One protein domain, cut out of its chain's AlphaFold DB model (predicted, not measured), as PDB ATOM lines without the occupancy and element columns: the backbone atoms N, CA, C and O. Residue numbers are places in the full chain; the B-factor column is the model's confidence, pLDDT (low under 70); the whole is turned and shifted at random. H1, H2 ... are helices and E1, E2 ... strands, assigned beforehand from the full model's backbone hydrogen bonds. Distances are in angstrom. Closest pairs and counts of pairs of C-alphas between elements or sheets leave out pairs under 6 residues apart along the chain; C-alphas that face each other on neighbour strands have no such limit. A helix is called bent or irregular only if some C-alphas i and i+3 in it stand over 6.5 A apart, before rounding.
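This is residues 2 to 57 and 74 to 186 of the 186 residues of an uncharacterized protein of Bacillus sp. OV752 (UniProt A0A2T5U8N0). H3 and H4 form a long helical hairpin, H1 runs beside H3, and H6 crosses H1, with residues 180 to 186 sticking out. H2 and H5 pack together near the start of H6, and a strand hairpin, E1 and E2, packs on H1 and H3. The 169 printed residues, mostly helix, hold six named helices and two antiparallel strands, in the order H1 H2 E1 E2 H3 H4 H5 H6. The whole is compact, radius of gyration of the C-alphas 16.8 A, spanning 55 by 33 by 31 A.

E1 is residues 80 to 82, E2 85 to 87. H1, residues 2 to 27, runs 36.8 A from C-alpha 2 at (9.657, -34.670, 5.188). H3, residues 90 to 110, is 30.1 A long; H4, 117 to 142, 37.4 A; H6, 159 to 183, 36.5 A, ending at (11.967, -21.338, 15.684). H5 is residues 152 to 157; H2, 36 to 48, is irregular, C-alphas 37 and 40 being 7.6 A apart.

In the hairpin E1 and E2, N 80 and O 87 are within hydrogen-bond range at 2.9 A. The closest C-alphas of E1 and H1 are Leu 82 and Tyr 18, 5.3 A. H1 touches H3 with residues 5 to 16 alone, at a shallow tilt of 14 degrees, opposite ways (Glu 8 and Thr 104 closest, C-alphas 6.4 A). H3 touches H4 at 22 degrees, shallow (Ser 91 and Lys 134, 4.6 A). H6 touches H1 at a steep 46 degrees (Lys 172 and Ser 10, 4.7 A). H2 touches H5 (Ser 44 and Gln 155, 4.2 A). H1 and H4 are apart. Every O i to N i+4 pair is within range in H1, H3, H4, H5 and H6; H2 has 7 of 9.

Residues 58 to 73 are not printed; C-alphas 57 and 74 are 9.4 A apart. Of the links printed whole, none is long. Confidence is under 70 at residues 55 to 57, 74 to 79 and 185 to 186.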
ATOM      1  N   GLU A   2      10.998 -35.263   5.074       76.12
ATOM      2  CA  GLU A   2       9.657 -34.670   5.188       76.12
ATOM      3  C   GLU A   2       9.621 -33.122   5.114       76.12
ATOM      4  O   GLU A   2       8.804 -32.605   4.358       76.12
ATOM      5  N   PRO A   3      10.553 -32.351   5.727       81.25
ATOM      6  CA  PRO A   3      10.555 -30.891   5.567       81.25
ATOM      7  C   PRO A   3      10.835 -30.414   4.135       81.25
ATOM      8  O   PRO A   3      10.361 -29.356   3.747       81.25
ATOM      9  N   VAL A   4      11.598 -31.180   3.344       87.19
ATOM     10  CA  VAL A   4      11.916 -30.840   1.944       87.19
ATOM     11  C   VAL A   4      10.713 -31.115   1.043       87.19
ATOM     12  O   VAL A   4      10.387 -30.297   0.189       87.19
ATOM     13  N   VAL A   5      10.031 -32.243   1.262       89.62
ATOM     14  CA  VAL A   5       8.783 -32.593   0.564       89.62
ATOM     15  C   VAL A   5       7.704 -31.550   0.851       89.62
ATOM     16  O   VAL A   5       7.084 -31.028  -0.072       89.62
ATOM     17  N   ASN A   6       7.527 -31.202   2.125       91.38
ATOM     18  CA  ASN A   6       6.536 -30.222   2.551       91.38
ATOM     19  C   ASN A   6       6.845 -28.815   2.028       91.38
ATOM     20  O   ASN A   6       5.919 -28.106   1.633       91.38
ATOM     21  N   GLU A   7       8.119 -28.419   1.977       92.06
ATOM     22  CA  GLU A   7       8.534 -27.161   1.351       92.06
ATOM     23  C   GLU A   7       8.162 -27.142  -0.137       92.06
ATOM     24  O   GLU A   7       7.488 -26.218  -0.581       92.06
ATOM     25  N   GLU A   8       8.518 -28.177  -0.904       93.69
ATOM     26  CA  GLU A   8       8.214 -28.231  -2.340       93.69
ATOM     27  C   GLU A   8       6.697 -28.203  -2.610       93.69
ATOM     28  O   GLU A   8       6.226 -27.453  -3.468       93.69
ATOM     29  N   LEU A   9       5.908 -28.960  -1.841       95.31
ATOM     30  CA  LEU A   9       4.443 -28.951  -1.940       95.31
ATOM     31  C   LEU A   9       3.849 -27.592  -1.529       95.31
ATOM     32  O   LEU A   9       2.888 -27.128  -2.144       95.31
ATOM     33  N   SER A  10       4.451 -26.904  -0.554       94.94
ATOM     34  CA  SER A  10       4.072 -25.534  -0.179       94.94
ATOM     35  C   SER A  10       4.355 -24.538  -1.306       94.94
ATOM     36  O   SER A  10       3.533 -23.668  -1.590       94.94
ATOM     37  N   GLN A  11       5.485 -24.674  -2.003       93.88
ATOM     38  CA  GLN A  11       5.792 -23.845  -3.171       93.88
ATOM     39  C   GLN A  11       4.796 -24.090  -4.312       93.88
ATOM     40  O   GLN A  11       4.319 -23.135  -4.932       93.88
ATOM     41  N   LEU A  12       4.413 -25.348  -4.547       96.31
ATOM     42  CA  LEU A  12       3.383 -25.686  -5.529       96.31
ATOM     43  C   LEU A  12       2.009 -25.112  -5.146       96.31
ATOM     44  O   LEU A  12       1.296 -24.603  -6.016       96.31
ATOM     45  N   TRP A  13       1.664 -25.115  -3.850       97.00
ATOM     46  CA  TRP A  13       0.458 -24.451  -3.347       97.00
ATOM     47  C   TRP A  13       0.423 -22.978  -3.747       97.00
ATOM     48  O   TRP A  13      -0.606 -22.500  -4.220       97.00
ATOM     49  N   HIS A  14       1.538 -22.257  -3.603       95.19
ATOM     50  CA  HIS A  14       1.592 -20.846  -3.974       95.19
ATOM     51  C   HIS A  14       1.257 -20.645  -5.454       95.19
ATOM     52  O   HIS A  14       0.420 -19.799  -5.759       95.19
ATOM     53  N   VAL A  15       1.836 -21.437  -6.366       96.19
ATOM     54  CA  VAL A  15       1.513 -21.352  -7.807       96.19
ATOM     55  C   VAL A  15       0.021 -21.593  -8.045       96.19
ATOM     56  O   VAL A  15      -0.631 -20.799  -8.723       96.19
ATOM     57  N   CYS A  16      -0.539 -22.635  -7.426       96.81
ATOM     58  CA  CYS A  16      -1.964 -22.956  -7.514       96.81
ATOM     59  C   CYS A  16      -2.853 -21.816  -6.983       96.81
ATOM     60  O   CYS A  16      -3.862 -21.459  -7.595       96.81
ATOM     61  N   ASN A  17      -2.458 -21.196  -5.870       96.38
ATOM     62  CA  ASN A  17      -3.159 -20.066  -5.270       96.38
ATOM     63  C   ASN A  17      -3.157 -18.834  -6.181       96.38
ATOM     64  O   ASN A  17      -4.201 -18.212  -6.357       96.38
ATOM     65  N   TYR A  18      -2.017 -18.491  -6.788       95.06
ATOM     66  CA  TYR A  18      -1.965 -17.391  -7.757       95.06
ATOM     67  C   TYR A  18      -2.829 -17.688  -8.983       95.06
ATOM     68  O   TYR A  18      -3.626 -16.847  -9.386       95.06
ATOM     69  N   PHE A  19      -2.753 -18.908  -9.517       96.31
ATOM     70  CA  PHE A  19      -3.532 -19.311 -10.686       96.31
ATOM     71  C   PHE A  19      -5.048 -19.225 -10.444       96.31
ATOM     72  O   PHE A  19      -5.771 -18.582 -11.204       96.31
ATOM     73  N   THR A  20      -5.531 -19.801  -9.340       96.19
ATOM     74  CA  THR A  20      -6.957 -19.753  -8.962       96.19
ATOM     75  C   THR A  20      -7.426 -18.339  -8.610       96.19
ATOM     76  O   THR A  20      -8.567 -17.974  -8.910       96.19
ATOM     77  N   HIS A  21      -6.556 -17.508  -8.026       94.00
ATOM     78  CA  HIS A  21      -6.838 -16.092  -7.801       94.00
ATOM     79  C   HIS A  21      -7.000 -15.329  -9.122       94.00
ATOM     80  O   HIS A  21      -7.983 -14.604  -9.280       94.00
ATOM     81  N   SER A  22      -6.092 -15.523 -10.080       92.00
ATOM     82  CA  SER A  22      -6.178 -14.906 -11.409       92.00
ATOM     83  C   SER A  22      -7.443 -15.350 -12.142       92.00
ATOM     84  O   SER A  22      -8.179 -14.511 -12.661       92.00
ATOM     85  N   MET A  23      -7.804 -16.635 -12.077       94.44
ATOM     86  CA  MET A  23      -9.089 -17.109 -12.604       94.44
ATOM     87  C   MET A  23     -10.283 -16.401 -11.961       94.44
ATOM     88  O   MET A  23     -11.202 -15.975 -12.659       94.44
ATOM     89  N   ALA A  24     -10.280 -16.229 -10.637       93.62
ATOM     90  CA  ALA A  24     -11.359 -15.540  -9.936       93.62
ATOM     91  C   ALA A  24     -11.426 -14.041 -10.257       93.62
ATOM     92  O   ALA A  24     -12.520 -13.477 -10.304       93.62
ATOM     93  N   HIS A  25     -10.274 -13.407 -10.471       90.62
ATOM     94  CA  HIS A  25     -10.179 -12.012 -10.875       90.62
ATOM     95  C   HIS A  25     -10.796 -11.803 -12.262       90.62
ATOM     96  O   HIS A  25     -11.732 -11.017 -12.383       90.62
ATOM     97  N   HIS A  26     -10.350 -12.567 -13.263       88.75
ATOM     98  CA  HIS A  26     -10.779 -12.397 -14.655       88.75
ATOM     99  C   HIS A  26     -12.210 -12.868 -14.930       88.75
ATOM    100  O   HIS A  26     -12.909 -12.264 -15.734       88.75
ATOM    101  N   SER A  27     -12.677 -13.920 -14.256       91.88
ATOM    102  CA  SER A  27     -14.062 -14.401 -14.408       91.88
ATOM    103  C   SER A  27     -15.082 -13.649 -13.540       91.88
ATOM    104  O   SER A  27     -16.294 -13.797 -13.719       91.88
ATOM    105  N   GLY A  28     -14.615 -12.927 -12.516       91.25
ATOM    106  CA  GLY A  28     -15.460 -12.380 -11.452       91.25
ATOM    107  C   GLY A  28     -16.102 -13.436 -10.534       91.25
ATOM    108  O   GLY A  28     -16.975 -13.098  -9.730       91.25
ATOM    109  N   VAL A  29     -15.705 -14.712 -10.621       94.19
ATOM    110  CA  VAL A  29     -16.298 -15.824  -9.856       94.19
ATOM    111  C   VAL A  29     -15.310 -16.369  -8.822       94.19
ATOM    112  O   VAL A  29     -14.236 -16.871  -9.145       94.19
ATOM    113  N   ARG A  30     -15.694 -16.307  -7.540       93.31
ATOM    114  CA  ARG A  30     -14.833 -16.656  -6.395       93.31
ATOM    115  C   ARG A  30     -15.130 -18.051  -5.836       93.31
ATOM    116  O   ARG A  30     -15.789 -18.165  -4.807       93.31
ATOM    117  N   VAL A  31     -14.599 -19.091  -6.477       94.25
ATOM    118  CA  VAL A  31     -14.798 -20.507  -6.088       94.25
ATOM    119  C   VAL A  31     -14.353 -20.801  -4.649       94.25
ATOM    120  O   VAL A  31     -15.083 -21.405  -3.876       94.25
ATOM    121  N   LEU A  32     -13.176 -20.322  -4.240       91.06
ATOM    122  CA  LEU A  32     -12.632 -20.607  -2.902       91.06
ATOM    123  C   LEU A  32     -13.415 -19.950  -1.751       91.06
ATOM    124  O   LEU A  32     -13.157 -20.241  -0.590       91.06
ATOM    125  N   LYS A  33     -14.374 -19.064  -2.054       86.94
ATOM    126  CA  LYS A  33     -15.265 -18.457  -1.052       86.94
ATOM    127  C   LYS A  33     -16.615 -19.166  -0.943       86.94
ATOM    128  O   LYS A  33     -17.460 -18.699  -0.184       86.94
ATOM    129  N   THR A  34     -16.844 -20.241  -1.700       83.44
ATOM    130  CA  THR A  34     -18.116 -20.970  -1.676       83.44
ATOM    131  C   THR A  34     -18.032 -22.276  -0.884       83.44
ATOM    132  O   THR A  34     -16.954 -22.885  -0.809       83.44
ATOM    133  N   PRO A  35     -19.170 -22.722  -0.313       85.62
ATOM    134  CA  PRO A  35     -19.301 -24.036   0.311       85.62
ATOM    135  C   PRO A  35     -18.856 -25.189  -0.603       85.62
ATOM    136  O   PRO A  35     -18.960 -25.096  -1.829       85.62
ATOM    137  N   LEU A  36     -18.358 -26.276  -0.002       82.88
ATOM    138  CA  LEU A  36     -17.797 -27.430  -0.720       82.88
ATOM    139  C   LEU A  36     -18.825 -28.152  -1.603       82.88
ATOM    140  O   LEU A  36     -18.507 -28.525  -2.727       82.88
ATOM    141  N   ASP A  37     -20.060 -28.289  -1.129       86.62
ATOM    142  CA  ASP A  37     -21.186 -28.933  -1.822       86.62
ATOM    143  C   ASP A  37     -21.616 -28.211  -3.109       86.62
ATOM    144  O   ASP A  37     -22.206 -28.816  -3.999       86.62
ATOM    145  N   THR A  38     -21.278 -26.928  -3.241       90.00
ATOM    146  CA  THR A  38     -21.571 -26.118  -4.437       90.00
ATOM    147  C   THR A  38     -20.340 -25.862  -5.304       90.00
ATOM    148  O   THR A  38     -20.427 -25.170  -6.322       90.00
ATOM    149  N   ARG A  39     -19.178 -26.404  -4.916       90.31
ATOM    150  CA  ARG A  39     -17.892 -26.046  -5.519       90.31
ATOM    151  C   ARG A  39     -17.806 -26.427  -6.986       90.31
ATOM    152  O   ARG A  39     -17.383 -25.593  -7.773       90.31
ATOM    153  N   GLU A  40     -18.258 -27.618  -7.359       92.50
ATOM    154  CA  GLU A  40     -18.250 -28.072  -8.755       92.50
ATOM    155  C   GLU A  40     -19.025 -27.108  -9.665       92.50
ATOM    156  O   GLU A  40     -18.479 -26.592 -10.638       92.50
ATOM    157  N   ALA A  41     -20.250 -26.743  -9.275       94.25
ATOM    158  CA  ALA A  41     -21.060 -25.779 -10.018       94.25
ATOM    159  C   ALA A  41     -20.388 -24.397 -10.114       94.25
ATOM    160  O   ALA A  41     -20.455 -23.729 -11.148       94.25
ATOM    161  N   MET A  42     -19.714 -23.962  -9.047       96.38
ATOM    162  CA  MET A  42     -18.991 -22.691  -9.026       96.38
ATOM    163  C   MET A  42     -17.729 -22.713  -9.889       96.38
ATOM    164  O   MET A  42     -17.431 -21.699 -10.517       96.38
ATOM    165  N   VAL A  43     -17.021 -23.843  -9.956       96.06
ATOM    166  CA  VAL A  43     -15.892 -24.046 -10.874       96.06
ATOM    167  C   VAL A  43     -16.377 -23.978 -12.312       96.06
ATOM    168  O   VAL A  43     -15.841 -23.189 -13.088       96.06
ATOM    169  N   SER A  44     -17.436 -24.713 -12.657       95.94
ATOM    170  CA  SER A  44     -17.995 -24.673 -14.010       95.94
ATOM    171  C   SER A  44     -18.400 -23.254 -14.410       95.94
ATOM    172  O   SER A  44     -17.988 -22.772 -15.462       95.94
ATOM    173  N   LYS A  45     -19.098 -22.534 -13.521       96.38
ATOM    174  CA  LYS A  45     -19.475 -21.128 -13.727       96.38
ATOM    175  C   LYS A  45     -18.270 -20.195 -13.862       96.38
ATOM    176  O   LYS A  45     -18.346 -19.193 -14.567       96.38
ATOM    177  N   GLN A  46     -17.179 -20.470 -13.150       97.00
ATOM    178  CA  GLN A  46     -15.961 -19.676 -13.258       97.00
ATOM    179  C   GLN A  46     -15.333 -19.830 -14.641       97.00
ATOM    180  O   GLN A  46     -15.010 -18.820 -15.255       97.00
ATOM    181  N   ILE A  47     -15.207 -21.064 -15.132       96.31
ATOM    182  CA  ILE A  47     -14.641 -21.349 -16.455       96.31
ATOM    183  C   ILE A  47     -15.536 -20.790 -17.567       96.31
ATOM    184  O   ILE A  47     -15.031 -20.117 -18.456       96.31
ATOM    185  N   GLU A  48     -16.856 -20.961 -17.471       94.88
ATOM    186  CA  GLU A  48     -17.832 -20.375 -18.409       94.88
ATOM    187  C   GLU A  48     -17.706 -18.844 -18.519       94.88
ATOM    188  O   GLU A  48     -17.946 -18.248 -19.571       94.88
ATOM    189  N   LYS A  49     -17.320 -18.183 -17.423       93.75
ATOM    190  CA  LYS A  49     -17.114 -16.730 -17.369       93.75
ATOM    191  C   LYS A  49     -15.673 -16.295 -17.598       93.75
ATOM    192  O   LYS A  49     -15.410 -15.096 -17.583       93.75
ATOM    193  N   LEU A  50     -14.744 -17.230 -17.764       93.88
ATOM    194  CA  LEU A  50     -13.333 -16.922 -17.900       93.88
ATOM    195  C   LEU A  50     -13.063 -16.440 -19.334       93.88
ATOM    196  O   LEU A  50     -13.300 -17.210 -20.269       93.88
ATOM    197  N   PRO A  51     -12.584 -15.199 -19.532       90.81
ATOM    198  CA  PRO A  51     -12.313 -14.682 -20.865       90.81
ATOM    199  C   PRO A  51     -11.159 -15.449 -21.510       90.81
ATOM    200  O   PRO A  51     -10.153 -15.717 -20.852       90.81
ATOM    201  N   VAL A  52     -11.279 -15.754 -22.804       88.69
ATOM    202  CA  VAL A  52     -10.206 -16.393 -23.589       88.69
ATOM    203  C   VAL A  52      -8.971 -15.498 -23.627       88.69
ATOM    204  O   VAL A  52      -7.854 -15.975 -23.466       88.69
ATOM    205  N   PHE A  53      -9.184 -14.192 -23.786       85.06
ATOM    206  CA  PHE A  53      -8.135 -13.183 -23.748       85.06
ATOM    207  C   PHE A  53      -8.360 -12.283 -22.525       85.06
ATOM    208  O   PHE A  53      -9.256 -11.438 -22.562       85.06
ATOM    209  N   PRO A  54      -7.581 -12.447 -21.439       70.38
ATOM    210  CA  PRO A  54      -7.737 -11.673 -20.201       70.38
ATOM    211  C   PRO A  54      -7.342 -10.193 -20.355       70.38
ATOM    212  O   PRO A  54      -7.647  -9.380 -19.486       70.38
ATOM    213  N   GLY A  55      -6.724  -9.849 -21.490       60.47
ATOM    214  CA  GLY A  55      -6.295  -8.511 -21.878       60.47
ATOM    215  C   GLY A  55      -4.854  -8.561 -22.376       60.47
ATOM    216  O   GLY A  55      -3.966  -8.955 -21.632       60.47
ATOM    217  N   VAL A  56      -4.610  -8.182 -23.632       49.97
ATOM    218  CA  VAL A  56      -3.243  -8.034 -24.154       49.97
ATOM    219  C   VAL A  56      -2.819  -6.581 -23.926       49.97
ATOM    220  O   VAL A  56      -3.508  -5.682 -24.421       49.97
ATOM    221  N   PRO A  57      -1.717  -6.295 -23.210       41.28
ATOM    222  CA  PRO A  57      -1.195  -4.941 -23.119       41.28
ATOM    223  C   PRO A  57      -0.641  -4.511 -24.485       41.28
ATOM    224  O   PRO A  57       0.512  -4.770 -24.814       41.28
ATOM    225  N   ASP A  74      -8.160  -1.207 -20.855       42.28
ATOM    226  CA  ASP A  74      -8.936  -0.992 -19.657       42.28
ATOM    227  C   ASP A  74      -7.939  -0.928 -18.508       42.28
ATOM    228  O   ASP A  74      -7.071  -1.796 -18.379       42.28
ATOM    229  N   TYR A  75      -8.047   0.111 -17.687       41.47
ATOM    230  CA  TYR A  75      -7.197   0.294 -16.510       41.47
ATOM    231  C   TYR A  75      -7.359  -0.863 -15.497       41.47
ATOM    232  O   TYR A  75      -6.525  -1.004 -14.599       41.47
ATOM    233  N   ASP A  76      -8.373  -1.720 -15.688       48.88
ATOM    234  CA  ASP A  76      -8.677  -2.905 -14.884       48.88
ATOM    235  C   ASP A  76      -8.256  -4.263 -15.506       48.88
ATOM    236  O   ASP A  76      -8.317  -5.279 -14.812       48.88
ATOM    237  N   ASN A  77      -7.768  -4.318 -16.757       54.03
ATOM    238  CA  ASN A  77      -7.363  -5.573 -17.422       54.03
ATOM    239  C   ASN A  77      -5.878  -5.888 -17.186       54.03
ATOM    240  O   ASN A  77      -4.994  -5.451 -17.926       54.03
ATOM    241  N   LYS A  78      -5.613  -6.634 -16.112       59.75
ATOM    242  CA  LYS A  78      -4.269  -7.042 -15.676       59.75
ATOM    243  C   LYS A  78      -3.798  -8.311 -16.406       59.75
ATOM    244  O   LYS A  78      -4.635  -9.112 -16.804       59.75
ATOM    245  N   PRO A  79      -2.486  -8.523 -16.586       69.38
ATOM    246  CA  PRO A  79      -1.973  -9.809 -17.054       69.38
ATOM    247  C   PRO A  79      -2.315 -10.934 -16.063       69.38
ATOM    248  O   PRO A  79      -2.633 -10.687 -14.896       69.38
ATOM    249  N   ILE A  80      -2.218 -12.188 -16.509       79.81
ATOM    250  CA  ILE A  80      -2.305 -13.334 -15.602       79.81
ATOM    251  C   ILE A  80      -1.015 -13.367 -14.783       79.81
ATOM    252  O   ILE A  80       0.032 -13.765 -15.287       79.81
ATOM    253  N   ASP A  81      -1.089 -12.976 -13.516       81.00
ATOM    254  CA  ASP A  81       0.071 -12.982 -12.626       81.00
ATOM    255  C   ASP A  81       0.205 -14.330 -11.904       81.00
ATOM    256  O   ASP A  81      -0.702 -14.752 -11.177       81.00
ATOM    257  N   LEU A  82       1.352 -14.999 -12.070       82.00
ATOM    258  CA  LEU A  82       1.734 -16.199 -11.321       82.00
ATOM    259  C   LEU A  82       3.064 -15.979 -10.598       82.00
ATOM    260  O   LEU A  82       4.120 -15.960 -11.221       82.00
ATOM    261  N   GLN A  83       3.018 -15.904  -9.262       75.31
ATOM    262  CA  GLN A  83       4.171 -15.668  -8.379       75.31
ATOM    263  C   GLN A  83       5.012 -14.433  -8.755       75.31
ATOM    264  O   GLN A  83       4.825 -13.374  -8.163       75.31
ATOM    265  N   PHE A  84       5.951 -14.595  -9.691       74.00
ATOM    266  CA  PHE A  84       6.937 -13.598 -10.121       74.00
ATOM    267  C   PHE A  84       6.847 -13.268 -11.617       74.00
ATOM    268  O   PHE A  84       7.607 -12.428 -12.092       74.00
ATOM    269  N   ASP A  85       5.945 -13.931 -12.341       78.75
ATOM    270  CA  ASP A  85       5.812 -13.845 -13.790       78.75
ATOM    271  C   ASP A  85       4.397 -13.382 -14.166       78.75
ATOM    272  O   ASP A  85       3.424 -13.685 -13.471       78.75
ATOM    273  N   SER A  86       4.293 -12.671 -15.285       82.69
ATOM    274  CA  SER A  86       3.036 -12.179 -15.855       82.69
ATOM    275  C   SER A  86       2.864 -12.759 -17.256       82.69
ATOM    276  O   SER A  86       3.823 -12.800 -18.030       82.69
ATOM    277  N   PHE A  87       1.653 -13.201 -17.586       83.12
ATOM    278  CA  PHE A  87       1.345 -13.875 -18.847       83.12
ATOM    279  C   PHE A  87       0.161 -13.219 -19.555       83.12
ATOM    280  O   PHE A  87      -0.836 -12.869 -18.921       83.12
ATOM    281  N   ASP A  88       0.250 -13.127 -20.880       80.25
ATOM    282  CA  ASP A  88      -0.818 -12.578 -21.724       80.25
ATOM    283  C   ASP A  88      -1.870 -13.640 -22.100       80.25
ATOM    284  O   ASP A  88      -3.023 -13.307 -22.385       80.25
ATOM    285  N   TYR A  89      -1.485 -14.923 -22.079       87.38
ATOM    286  CA  TYR A  89      -2.312 -16.060 -22.493       87.38
ATOM    287  C   TYR A  89      -2.468 -17.094 -21.375       87.38
ATOM    288  O   TYR A  89      -1.529 -17.388 -20.625       87.38
ATOM    289  N   TRP A  90      -3.653 -17.704 -21.297       92.75
ATOM    290  CA  TRP A  90      -3.926 -18.785 -20.352       92.75
ATOM    291  C   TRP A  90      -3.106 -20.021 -20.675       92.75
ATOM    292  O   TRP A  90      -2.681 -20.708 -19.745       92.75
ATOM    293  N   SER A  91      -2.851 -20.313 -21.953       94.44
ATOM    294  CA  SER A  91      -2.001 -21.448 -22.330       94.44
ATOM    295  C   SER A  91      -0.567 -21.301 -21.809       94.44
ATOM    296  O   SER A  91      -0.027 -22.265 -21.262       94.44
ATOM    297  N   ASP A  92       0.020 -20.105 -21.879       91.19
ATOM    298  CA  ASP A  92       1.372 -19.834 -21.377       91.19
ATOM    299  C   ASP A  92       1.430 -19.874 -19.846       91.19
ATOM    300  O   ASP A  92       2.278 -20.566 -19.270       91.19
ATOM    301  N   ALA A  93       0.475 -19.222 -19.175       93.62
ATOM    302  CA  ALA A  93       0.344 -19.281 -17.719       93.62
ATOM    303  C   ALA A  93       0.161 -20.729 -17.227       93.62
ATOM    304  O   ALA A  93       0.779 -21.175 -16.256       93.62
ATOM    305  N   THR A  94      -0.659 -21.509 -17.933       96.94
ATOM    306  CA  THR A  94      -0.886 -22.922 -17.614       96.94
ATOM    307  C   THR A  94       0.361 -23.755 -17.894       96.94
ATOM    308  O   THR A  94       0.690 -24.630 -17.097       96.94
ATOM    309  N   GLN A  95       1.117 -23.471 -18.962       97.12
ATOM    310  CA  GLN A  95       2.388 -24.146 -19.237       97.12
ATOM    311  C   GLN A  95       3.418 -23.890 -18.133       97.12
ATOM    312  O   GLN A  95       4.117 -24.819 -17.722       97.12
ATOM    313  N   TYR A  96       3.487 -22.667 -17.609       95.56
ATOM    314  CA  TYR A  96       4.310 -22.370 -16.441       95.56
ATOM    315  C   TYR A  96       3.917 -23.237 -15.242       95.56
ATOM    316  O   TYR A  96       4.773 -23.864 -14.610       95.56
ATOM    317  N   PHE A  97       2.618 -23.328 -14.952       97.44
ATOM    318  CA  PHE A  97       2.120 -24.140 -13.846       97.44
ATOM    319  C   PHE A  97       2.390 -25.643 -14.066       97.44
ATOM    320  O   PHE A  97       2.812 -26.336 -13.136       97.44
ATOM    321  N   ILE A  98       2.264 -26.150 -15.297       98.19
ATOM    322  CA  ILE A  98       2.663 -27.521 -15.656       98.19
ATOM    323  C   ILE A  98       4.148 -27.740 -15.356       98.19
ATOM    324  O   ILE A  98       4.477 -28.695 -14.659       98.19
ATOM    325  N   ASN A  99       5.035 -26.840 -15.793       96.75
ATOM    326  CA  ASN A  99       6.480 -26.971 -15.569       96.75
ATOM    327  C   ASN A  99       6.819 -27.023 -14.070       96.75
ATOM    328  O   ASN A  99       7.656 -27.818 -13.637       96.75
ATOM    329  N   ARG A 100       6.148 -26.196 -13.256       96.06
ATOM    330  CA  ARG A 100       6.284 -26.231 -11.791       96.06
ATOM    331  C   ARG A 100       5.799 -27.562 -11.220       96.06
ATOM    332  O   ARG A 100       6.514 -28.178 -10.437       96.06
ATOM    333  N   THR A 101       4.645 -28.041 -11.675       97.19
ATOM    334  CA  THR A 101       4.063 -29.324 -11.252       97.19
ATOM    335  C   THR A 101       4.959 -30.509 -11.628       97.19
ATOM    336  O   THR A 101       5.158 -31.412 -10.821       97.19
ATOM    337  N   GLU A 102       5.553 -30.510 -12.822       97.19
ATOM    338  CA  GLU A 102       6.481 -31.552 -13.282       97.19
ATOM    339  C   GLU A 102       7.781 -31.584 -12.484       97.19
ATOM    340  O   GLU A 102       8.270 -32.667 -12.142       97.19
ATOM    341  N   LYS A 103       8.325 -30.408 -12.152       96.00
ATOM    342  CA  LYS A 103       9.482 -30.301 -11.264       96.00
ATOM    343  C   LYS A 103       9.164 -30.907  -9.896       96.00
ATOM    344  O   LYS A 103       9.931 -31.746  -9.419       96.00
ATOM    345  N   THR A 104       8.026 -30.536  -9.309       96.06
ATOM    346  CA  THR A 104       7.581 -31.078  -8.023       96.06
ATOM    347  C   THR A 104       7.382 -32.591  -8.105       96.06
ATOM    348  O   THR A 104       7.966 -33.316  -7.308       96.06
ATOM    349  N   LEU A 105       6.668 -33.108  -9.111       95.62
ATOM    350  CA  LEU A 105       6.491 -34.556  -9.316       95.62
ATOM    351  C   LEU A 105       7.818 -35.304  -9.437       95.62
ATOM    352  O   LEU A 105       7.978 -36.362  -8.833       95.62
ATOM    353  N   SER A 106       8.775 -34.760 -10.191       95.50
ATOM    354  CA  SER A 106      10.091 -35.382 -10.365       95.50
ATOM    355  C   SER A 106      10.827 -35.510  -9.028       95.50
ATOM    356  O   SER A 106      11.384 -36.569  -8.728       95.50
ATOM    357  N   LEU A 107      10.774 -34.468  -8.187       94.75
ATOM    358  CA  LEU A 107      11.324 -34.518  -6.832       94.75
ATOM    359  C   LEU A 107      10.604 -35.567  -5.980       94.75
ATOM    360  O   LEU A 107      11.262 -36.421  -5.385       94.75
ATOM    361  N   LEU A 108       9.271 -35.543  -5.947       94.38
ATOM    362  CA  LEU A 108       8.477 -36.479  -5.151       94.38
ATOM    363  C   LEU A 108       8.748 -37.938  -5.539       94.38
ATOM    364  O   LEU A 108       8.887 -38.788  -4.666       94.38
ATOM    365  N   LEU A 109       8.903 -38.231  -6.835       93.31
ATOM    366  CA  LEU A 109       9.243 -39.570  -7.324       93.31
ATOM    367  C   LEU A 109      10.650 -40.011  -6.901       93.31
ATOM    368  O   LEU A 109      10.840 -41.171  -6.530       93.31
ATOM    369  N   SER A 110      11.631 -39.100  -6.907       93.25
ATOM    370  CA  SER A 110      12.970 -39.393  -6.365       93.25
ATOM    371  C   SER A 110      12.962 -39.655  -4.855       93.25
ATOM    372  O   SER A 110      13.840 -40.345  -4.346       93.25
ATOM    373  N   LEU A 111      11.943 -39.150  -4.154       91.88
ATOM    374  CA  LEU A 111      11.755 -39.274  -2.711       91.88
ATOM    375  C   LEU A 111      10.581 -40.192  -2.350       91.88
ATOM    376  O   LEU A 111      10.064 -40.094  -1.241       91.88
ATOM    377  N   LYS A 112      10.164 -41.088  -3.254       87.75
ATOM    378  CA  LYS A 112       8.926 -41.882  -3.141       87.75
ATOM    379  C   LYS A 112       8.764 -42.674  -1.839       87.75
ATOM    380  O   LYS A 112       7.649 -42.994  -1.465       87.75
ATOM    381  N   GLU A 113       9.859 -43.007  -1.155       88.12
ATOM    382  CA  GLU A 113       9.830 -43.706   0.142       88.12
ATOM    383  C   GLU A 113       9.328 -42.811   1.290       88.12
ATOM    384  O   GLU A 113       8.933 -43.306   2.341       88.12
ATOM    385  N   PHE A 114       9.320 -41.494   1.076       86.25
ATOM    386  CA  PHE A 114       8.919 -40.460   2.030       86.25
ATOM    387  C   PHE A 114       7.683 -39.678   1.574       86.25
ATOM    388  O   PHE A 114       7.337 -38.674   2.194       86.25
ATOM    389  N   VAL A 115       7.053 -40.095   0.475       89.06
ATOM    390  CA  VAL A 115       5.880 -39.444  -0.112       89.06
ATOM    391  C   VAL A 115       4.763 -40.470  -0.184       89.06
ATOM    392  O   VAL A 115       4.952 -41.573  -0.693       89.06
ATOM    393  N   ASP A 116       3.588 -40.117   0.320       90.31
ATOM    394  CA  ASP A 116       2.431 -40.992   0.232       90.31
ATOM    395  C   ASP A 116       1.911 -41.090  -1.213       90.31
ATOM    396  O   ASP A 116       1.995 -40.163  -2.024       90.31
ATOM    397  N   VAL A 117       1.353 -42.254  -1.541       92.62
ATOM    398  CA  VAL A 117       0.833 -42.539  -2.884       92.62
ATOM    399  C   VAL A 117      -0.315 -41.592  -3.250       92.62
ATOM    400  O   VAL A 117      -0.457 -41.227  -4.417       92.62
ATOM    401  N   GLU A 118      -1.110 -41.158  -2.270       93.06
ATOM    402  CA  GLU A 118      -2.214 -40.226  -2.497       93.06
ATOM    403  C   GLU A 118      -1.707 -38.853  -2.970       93.06
ATOM    404  O   GLU A 118      -2.251 -38.327  -3.945       93.06
ATOM    405  N   THR A 119      -0.626 -38.317  -2.384       94.00
ATOM    406  CA  THR A 119       0.072 -37.116  -2.876       94.00
ATOM    407  C   THR A 119       0.404 -37.284  -4.354       94.00
ATOM    408  O   THR A 119       0.011 -36.458  -5.179       94.00
ATOM    409  N   LEU A 120       1.103 -38.365  -4.718       95.31
ATOM    410  CA  LEU A 120       1.536 -38.594  -6.101       95.31
ATOM    411  C   LEU A 120       0.348 -38.639  -7.073       95.31
ATOM    412  O   LEU A 120       0.417 -38.043  -8.151       95.31
ATOM    413  N   ILE A 121      -0.751 -39.295  -6.685       95.19
ATOM    414  CA  ILE A 121      -1.985 -39.351  -7.480       95.19
ATOM    415  C   ILE A 121      -2.578 -37.951  -7.655       95.19
ATOM    416  O   ILE A 121      -2.849 -37.548  -8.786       95.19
ATOM    417  N   LYS A 122      -2.741 -37.180  -6.573       95.75
ATOM    418  CA  LYS A 122      -3.344 -35.837  -6.627       95.75
ATOM    419  C   LYS A 122      -2.528 -34.868  -7.480       95.75
ATOM    420  O   LYS A 122      -3.102 -34.148  -8.293       95.75
ATOM    421  N   ILE A 123      -1.200 -34.875  -7.351       96.69
ATOM    422  CA  ILE A 123      -0.341 -34.004  -8.168       96.69
ATOM    423  C   ILE A 123      -0.329 -34.456  -9.640       96.69
ATOM    424  O   ILE A 123      -0.289 -33.624 -10.548       96.69
ATOM    425  N   THR A 124      -0.440 -35.761  -9.905       96.56
ATOM    426  CA  THR A 124      -0.585 -36.280 -11.276       96.56
ATOM    427  C   THR A 124      -1.914 -35.857 -11.905       96.56
ATOM    428  O   THR A 124      -1.930 -35.417 -13.054       96.56
ATOM    429  N   LEU A 125      -3.023 -35.939 -11.161       96.88
ATOM    430  CA  LEU A 125      -4.332 -35.462 -11.619       96.88
ATOM    431  C   LEU A 125      -4.301 -33.961 -11.913       96.88
ATOM    432  O   LEU A 125      -4.707 -33.560 -13.000       96.88
ATOM    433  N   LEU A 126      -3.714 -33.156 -11.018       98.06
ATOM    434  CA  LEU A 126      -3.487 -31.729 -11.256       98.06
ATOM    435  C   LEU A 126      -2.755 -31.496 -12.586       98.06
ATOM    436  O   LEU A 126      -3.225 -30.716 -13.411       98.06
ATOM    437  N   LYS A 127      -1.637 -32.194 -12.828       97.94
ATOM    438  CA  LYS A 127      -0.881 -32.074 -14.085       97.94
ATOM    439  C   LYS A 127      -1.750 -32.383 -15.308       97.94
ATOM    440  O   LYS A 127      -1.689 -31.647 -16.292       97.94
ATOM    441  N   ASN A 128      -2.534 -33.457 -15.260       97.75
ATOM    442  CA  ASN A 128      -3.383 -33.868 -16.379       97.75
ATOM    443  C   ASN A 128      -4.472 -32.829 -16.669       97.75
ATOM    444  O   ASN A 128      -4.633 -32.426 -17.821       97.75
ATOM    445  N   THR A 129      -5.151 -32.337 -15.632       98.19
ATOM    446  CA  THR A 129      -6.161 -31.280 -15.757       98.19
ATOM    447  C   THR A 129      -5.562 -29.987 -16.313       98.19
ATOM    448  O   THR A 129      -6.136 -29.373 -17.213       98.19
ATOM    449  N   LEU A 130      -4.365 -29.594 -15.863       98.44
ATOM    450  CA  LEU A 130      -3.652 -28.447 -16.436       98.44
ATOM    451  C   LEU A 130      -3.303 -28.682 -17.913       98.44
ATOM    452  O   LEU A 130      -3.476 -27.781 -18.730       98.44
ATOM    453  N   GLY A 131      -2.857 -29.885 -18.282       98.25
ATOM    454  CA  GLY A 131      -2.577 -30.245 -19.676       98.25
ATOM    455  C   GLY A 131      -3.811 -30.132 -20.575       98.25
ATOM    456  O   GLY A 131      -3.741 -29.549 -21.659       98.25
ATOM    457  N   ASN A 132      -4.953 -30.620 -20.090       97.94
ATOM    458  CA  ASN A 132      -6.241 -30.510 -20.767       97.94
ATOM    459  C   ASN A 132      -6.670 -29.052 -20.947       97.94
ATOM    460  O   ASN A 132      -7.031 -28.643 -22.054       97.94
ATOM    461  N   PHE A 133      -6.607 -28.257 -19.875       98.25
ATOM    462  CA  PHE A 133      -6.958 -26.843 -19.944       98.25
ATOM    463  C   PHE A 133      -6.037 -26.084 -20.896       98.25
ATOM    464  O   PHE A 133      -6.535 -25.367 -21.759       98.25
ATOM    465  N   LYS A 134      -4.718 -26.308 -20.822       98.00
ATOM    466  CA  LYS A 134      -3.743 -25.697 -21.731       98.00
ATOM    467  C   LYS A 134      -4.096 -25.975 -23.192       98.00
ATOM    468  O   LYS A 134      -4.099 -25.052 -23.996       98.00
ATOM    469  N   PHE A 135      -4.400 -27.228 -23.534       97.56
ATOM    470  CA  PHE A 135      -4.752 -27.603 -24.904       97.56
ATOM    471  C   PHE A 135      -5.998 -26.858 -25.408       97.56
ATOM    472  O   PHE A 135      -6.019 -26.372 -26.541       97.56
ATOM    473  N   ILE A 136      -7.033 -26.747 -24.571       96.56
ATOM    474  CA  ILE A 136      -8.254 -26.006 -24.913       96.56
ATOM    475  C   ILE A 136      -7.978 -24.503 -25.013       96.56
ATOM    476  O   ILE A 136      -8.395 -23.891 -25.997       96.56
ATOM    477  N   ALA A 137      -7.237 -23.935 -24.059       95.19
ATOM    478  CA  ALA A 137      -6.815 -22.539 -24.066       95.19
ATOM    479  C   ALA A 137      -6.072 -22.192 -25.357       95.19
ATOM    480  O   ALA A 137      -6.527 -21.346 -26.121       95.19
ATOM    481  N   GLU A 138      -5.027 -22.954 -25.679       95.25
ATOM    482  CA  GLU A 138      -4.204 -22.760 -26.872       95.25
ATOM    483  C   GLU A 138      -5.032 -22.854 -28.162       95.25
ATOM    484  O   GLU A 138      -4.813 -22.097 -29.109       95.25
ATOM    485  N   LYS A 139      -6.013 -23.765 -28.219       95.00
ATOM    486  CA  LYS A 139      -6.913 -23.886 -29.372       95.00
ATOM    487  C   LYS A 139      -7.788 -22.645 -29.540       95.00
ATOM    488  O   LYS A 139      -7.903 -22.146 -30.658       95.00
ATOM    489  N   TYR A 140      -8.409 -22.174 -28.463       91.25
ATOM    490  CA  TYR A 140      -9.286 -21.001 -28.491       91.25
ATOM    491  C   TYR A 140      -8.492 -19.733 -28.822       91.25
ATOM    492  O   TYR A 140      -8.903 -18.953 -29.682       91.25
ATOM    493  N   GLU A 141      -7.320 -19.578 -28.207       88.12
ATOM    494  CA  GLU A 141      -6.408 -18.456 -28.422       88.12
ATOM    495  C   GLU A 141      -5.902 -18.418 -29.875       88.12
ATOM    496  O   GLU A 141      -6.021 -17.390 -30.541       88.12
ATOM    497  N   LYS A 142      -5.441 -19.548 -30.439       87.88
ATOM    498  CA  LYS A 142      -5.002 -19.626 -31.852       87.88
ATOM    499  C   LYS A 142      -6.124 -19.373 -32.855       87.88
ATOM    500  O   LYS A 142      -5.868 -18.875 -33.949       87.88
ATOM    501  N   GLN A 143      -7.353 -19.752 -32.513       87.19
ATOM    502  CA  GLN A 143      -8.532 -19.496 -33.342       87.19
ATOM    503  C   GLN A 143      -9.054 -18.062 -33.199       87.19
ATOM    504  O   GLN A 143      -9.964 -17.679 -33.933       87.19
ATOM    505  N   GLY A 144      -8.495 -17.271 -32.277       78.94
ATOM    506  CA  GLY A 144      -8.968 -15.919 -32.009       78.94
ATOM    507  C   GLY A 144     -10.399 -15.903 -31.480       78.94
ATOM    508  O   GLY A 144     -11.140 -14.980 -31.818       78.94
ATOM    509  N   VAL A 145     -10.809 -16.921 -30.709       78.31
ATOM    510  CA  VAL A 145     -12.170 -17.008 -30.160       78.31
ATOM    511  C   VAL A 145     -12.419 -15.814 -29.252       78.31
ATOM    512  O   VAL A 145     -11.754 -15.621 -28.240       78.31
ATOM    513  N   GLN A 146     -13.403 -15.013 -29.633       80.25
ATOM    514  CA  GLN A 146     -13.796 -13.821 -28.903       80.25
ATOM    515  C   GLN A 146     -14.860 -14.201 -27.869       80.25
ATOM    516  O   GLN A 146     -15.860 -14.827 -28.220       80.25
ATOM    517  N   GLY A 147     -14.643 -13.841 -26.602       82.62
ATOM    518  CA  GLY A 147     -15.535 -14.183 -25.491       82.62
ATOM    519  C   GLY A 147     -14.862 -15.055 -24.430       82.62
ATOM    520  O   GLY A 147     -13.693 -14.846 -24.105       82.62
ATOM    521  N   ASN A 148     -15.615 -16.010 -23.883       89.44
ATOM    522  CA  ASN A 148     -15.206 -16.843 -22.751       89.44
ATOM    523  C   ASN A 148     -14.983 -18.308 -23.149       89.44
ATOM    524  O   ASN A 148     -15.345 -18.736 -24.247       89.44
ATOM    525  N   PHE A 149     -14.427 -19.097 -22.231       90.50
ATOM    526  CA  PHE A 149     -14.297 -20.542 -22.397       90.50
ATOM    527  C   PHE A 149     -15.641 -21.272 -22.244       90.50
ATOM    528  O   PHE A 149     -16.054 -21.656 -21.148       90.50
ATOM    529  N   ASP A 150     -16.287 -21.559 -23.373       89.19
ATOM    530  CA  ASP A 150     -17.460 -22.436 -23.431       89.19
ATOM    531  C   ASP A 150     -17.069 -23.882 -23.782       89.19
ATOM    532  O   ASP A 150     -17.211 -24.364 -24.907       89.19
ATOM    533  N   ASN A 151     -16.497 -24.583 -22.801       93.94
ATOM    534  CA  ASN A 151     -16.119 -25.983 -22.944       93.94
ATOM    535  C   ASN A 151     -16.558 -26.800 -21.723       93.94
ATOM    536  O   ASN A 151     -15.915 -26.761 -20.674       93.94
ATOM    537  N   LEU A 152     -17.619 -27.595 -21.888       92.12
ATOM    538  CA  LEU A 152     -18.181 -28.439 -20.826       92.12
ATOM    539  C   LEU A 152     -17.171 -29.418 -20.213       92.12
ATOM    540  O   LEU A 152     -17.274 -29.744 -19.034       92.12
ATOM    541  N   PHE A 153     -16.216 -29.917 -21.004       93.25
ATOM    542  CA  PHE A 153     -15.194 -30.828 -20.497       93.25
ATOM    543  C   PHE A 153     -14.259 -30.096 -19.529       93.25
ATOM    544  O   PHE A 153     -14.133 -30.513 -18.383       93.25
ATOM    545  N   THR A 154     -13.700 -28.953 -19.934       91.69
ATOM    546  CA  THR A 154     -12.864 -28.112 -19.061       91.69
ATOM    547  C   THR A 154     -13.630 -27.610 -17.838       91.69
ATOM    548  O   THR A 154     -13.096 -27.631 -16.734       91.69
ATOM    549  N   GLN A 155     -14.888 -27.192 -18.004       93.75
ATOM    550  CA  GLN A 155     -15.733 -26.715 -16.904       93.75
ATOM    551  C   GLN A 155     -15.916 -27.759 -15.791       93.75
ATOM    552  O   GLN A 155     -16.102 -27.378 -14.635       93.75
ATOM    553  N   LYS A 156     -15.864 -29.054 -16.130       93.50
ATOM    554  CA  LYS A 156     -15.911 -30.162 -15.167       93.50
ATOM    555  C   LYS A 156     -14.523 -30.528 -14.654       93.50
ATOM    556  O   LYS A 156     -14.318 -30.583 -13.451       93.50
ATOM    557  N   ASP A 157     -13.571 -30.731 -15.561       95.69
ATOM    558  CA  ASP A 157     -12.223 -31.222 -15.242       95.69
ATOM    559  C   ASP A 157     -11.462 -30.275 -14.300       95.69
ATOM    560  O   ASP A 157     -10.743 -30.709 -13.401       95.69
ATOM    561  N   MET A 158     -11.694 -28.964 -14.423       97.00
ATOM    562  CA  MET A 158     -11.043 -27.939 -13.600       97.00
ATOM    563  C   MET A 158     -11.322 -28.054 -12.095       97.00
ATOM    564  O   MET A 158     -10.612 -27.421 -11.309       97.00
ATOM    565  N   ILE A 159     -12.288 -28.873 -11.658       96.12
ATOM    566  CA  ILE A 159     -12.505 -29.151 -10.232       96.12
ATOM    567  C   ILE A 159     -11.245 -29.710  -9.564       96.12
ATOM    568  O   ILE A 159     -10.932 -29.333  -8.434       96.12
ATOM    569  N   HIS A 160     -10.456 -30.506 -10.288       96.69
ATOM    570  CA  HIS A 160      -9.242 -31.125  -9.759       96.69
ATOM    571  C   HIS A 160      -8.152 -30.104  -9.402       96.69
ATOM    572  O   HIS A 160      -7.362 -30.350  -8.491       96.69
ATOM    573  N   VAL A 161      -8.140 -28.920 -10.031       97.62
ATOM    574  CA  VAL A 161      -7.257 -27.812  -9.613       97.62
ATOM    575  C   VAL A 161      -7.635 -27.320  -8.216       97.62
ATOM    576  O   VAL A 161      -6.763 -27.063  -7.389       97.62
ATOM    577  N   TYR A 162      -8.932 -27.231  -7.927       96.56
ATOM    578  CA  TYR A 162      -9.444 -26.789  -6.632       96.56
ATOM    579  C   TYR A 162      -9.315 -27.856  -5.544       96.56
ATOM    580  O   TYR A 162      -9.031 -27.531  -4.393       96.56
ATOM    581  N   GLU A 163      -9.466 -29.130  -5.891       94.88
ATOM    582  CA  GLU A 163      -9.174 -30.235  -4.974       94.88
ATOM    583  C   GLU A 163      -7.684 -30.281  -4.613       94.88
ATOM    584  O   GLU A 163      -7.329 -30.449  -3.443       94.88
ATOM    585  N   ALA A 164      -6.805 -30.079  -5.602       95.94
ATOM    586  CA  ALA A 164      -5.369 -29.980  -5.375       95.94
ATOM    587  C   ALA A 164      -5.014 -28.753  -4.526       95.94
ATOM    588  O   ALA A 164      -4.192 -28.872  -3.620       95.94
ATOM    589  N   TYR A 165      -5.656 -27.604  -4.764       96.44
ATOM    590  CA  TYR A 165      -5.485 -26.401  -3.946       96.44
ATOM    591  C   TYR A 165      -5.729 -26.682  -2.459       96.44
ATOM    592  O   TYR A 165      -4.873 -26.378  -1.627       96.44
ATOM    593  N   GLU A 166      -6.880 -27.272  -2.128       94.75
ATOM    594  CA  GLU A 166      -7.257 -27.569  -0.741       94.75
ATOM    595  C   GLU A 166      -6.270 -28.548  -0.108       94.75
ATOM    596  O   GLU A 166      -5.754 -28.305   0.983       94.75
ATOM    597  N   TYR A 167      -5.941 -29.620  -0.830       95.19
ATOM    598  CA  TYR A 167      -4.981 -30.615  -0.374       95.19
ATOM    599  C   TYR A 167      -3.610 -29.997  -0.067       95.19
ATOM    600  O   TYR A 167      -3.089 -30.142   1.041       95.19
ATOM    601  N   LEU A 168      -3.058 -29.242  -1.017       96.31
ATOM    602  CA  LEU A 168      -1.775 -28.560  -0.879       96.31
ATOM    603  C   LEU A 168      -1.794 -27.527   0.260       96.31
ATOM    604  O   LEU A 168      -0.797 -27.381   0.968       96.31
ATOM    605  N   ASN A 169      -2.929 -26.858   0.500       95.69
ATOM    606  CA  ASN A 169      -3.066 -25.922   1.617       95.69
ATOM    607  C   ASN A 169      -2.914 -26.633   2.968       95.69
ATOM    608  O   ASN A 169      -2.253 -26.109   3.862       95.69
ATOM    609  N   THR A 170      -3.464 -27.846   3.113       94.38
ATOM    610  CA  THR A 170      -3.304 -28.619   4.358       94.38
ATOM    611  C   THR A 170      -1.841 -28.954   4.649       94.38
ATOM    612  O   THR A 170      -1.411 -28.887   5.800       94.38
ATOM    613  N   ILE A 171      -1.058 -29.271   3.614       92.44
ATOM    614  CA  ILE A 171       0.378 -29.543   3.741       92.44
ATOM    615  C   ILE A 171       1.128 -28.258   4.096       92.44
ATOM    616  O   ILE A 171       1.946 -28.262   5.015       92.44
ATOM    617  N   LYS A 172       0.802 -27.146   3.427       94.62
ATOM    618  CA  LYS A 172       1.407 -25.836   3.685       94.62
ATOM    619  C   LYS A 172       1.222 -25.382   5.133       94.62
ATOM    620  O   LYS A 172       2.178 -24.926   5.757       94.62
ATOM    621  N   GLU A 173       0.014 -25.512   5.685       92.88
ATOM    622  CA  GLU A 173      -0.247 -25.134   7.081       92.88
ATOM    623  C   GLU A 173       0.505 -26.044   8.066       92.88
ATOM    624  O   GLU A 173       1.170 -25.538   8.970       92.88
ATOM    625  N   LYS A 174       0.529 -27.367   7.839       89.19
ATOM    626  CA  LYS A 174       1.334 -28.300   8.656       89.19
ATOM    627  C   LYS A 174       2.828 -27.964   8.628       89.19
ATOM    628  O   LYS A 174       3.501 -28.015   9.657       89.19
ATOM    629  N   HIS A 175       3.352 -27.616   7.454       90.06
ATOM    630  CA  HIS A 175       4.752 -27.224   7.283       90.06
ATOM    631  C   HIS A 175       5.079 -25.935   8.034       90.06
ATOM    632  O   HIS A 175       6.088 -25.851   8.735       90.06
ATOM    633  N   LYS A 176       4.188 -24.944   7.943       91.44
ATOM    634  CA  LYS A 176       4.312 -23.685   8.676       91.44
ATOM    635  C   LYS A 176       4.341 -23.915  10.189       91.44
ATOM    636  O   LYS A 176       5.249 -23.421  10.852       91.44
ATOM    637  N   GLU A 177       3.423 -24.723  10.723       89.94
ATOM    638  CA  GLU A 177       3.416 -25.089  12.147       89.94
ATOM    639  C   GLU A 177       4.720 -25.770  12.585       89.94
ATOM    640  O   GLU A 177       5.228 -25.512  13.680       89.94
ATOM    641  N   TYR A 178       5.276 -26.644  11.741       87.31
ATOM    642  CA  TYR A 178       6.565 -27.282  11.996       87.31
ATOM    643  C   TYR A 178       7.704 -26.252  12.065       87.31
ATOM    644  O   TYR A 178       8.481 -26.270  13.024       87.31
ATOM    645  N   ILE A 179       7.784 -25.327  11.103       88.44
ATOM    646  CA  ILE A 179       8.797 -24.259  11.082       88.44
ATOM    647  C   ILE A 179       8.689 -23.376  12.330       88.44
ATOM    648  O   ILE A 179       9.708 -23.080  12.961       88.44
ATOM    649  N   ASP A 180       7.477 -22.972  12.706       89.50
ATOM    650  CA  ASP A 180       7.251 -22.102  13.861       89.50
ATOM    651  C   ASP A 180       7.668 -22.789  15.170       89.50
ATOM    652  O   ASP A 180       8.342 -22.181  16.006       89.50
ATOM    653  N   LYS A 181       7.384 -24.091  15.322       88.62
ATOM    654  CA  LYS A 181       7.883 -24.892  16.456       88.62
ATOM    655  C   LYS A 181       9.410 -24.934  16.502       88.62
ATOM    656  O   LYS A 181       9.979 -24.740  17.568       88.62
ATOM    657  N   GLN A 182      10.082 -25.138  15.368       85.06
ATOM    658  CA  GLN A 182      11.553 -25.158  15.311       85.06
ATOM    659  C   GLN A 182      12.180 -23.805  15.679       85.06
ATOM    660  O   GLN A 182      13.260 -23.762  16.265       85.06
ATOM    661  N   ARG A 183      11.511 -22.695  15.344       84.00
ATOM    662  CA  ARG A 183      11.967 -21.338  15.684       84.00
ATOM    663  C   ARG A 183      11.796 -21.012  17.166       84.00
ATOM    664  O   ARG A 183      12.660 -20.346  17.714       84.00
ATOM    665  N   ASN A 184      10.743 -21.522  17.804       76.19
ATOM    666  CA  ASN A 184      10.457 -21.308  19.231       76.19
ATOM    667  C   ASN A 184      11.275 -22.207  20.182       76.19
ATOM    668  O   ASN A 184      11.157 -22.072  21.396       76.19
ATOM    669  N   ILE A 185      12.061 -23.146  19.648       61.81
ATOM    670  CA  ILE A 185      12.971 -24.018  20.414       61.81
ATOM    671  C   ILE A 185      14.410 -23.444  20.439       61.81
ATOM    672  O   ILE A 185      15.272 -23.980  21.134       61.81
ATOM    673  N   LYS A 186      14.679 -22.352  19.707       48.81
ATOM    674  CA  LYS A 186      15.954 -21.616  19.730       48.81
ATOM    675  C   LYS A 186      15.906 -20.433  20.684       48.81
ATOM    676  O   LYS A 186      16.979 -20.139  21.251       48.81
TER     677      LYS A 186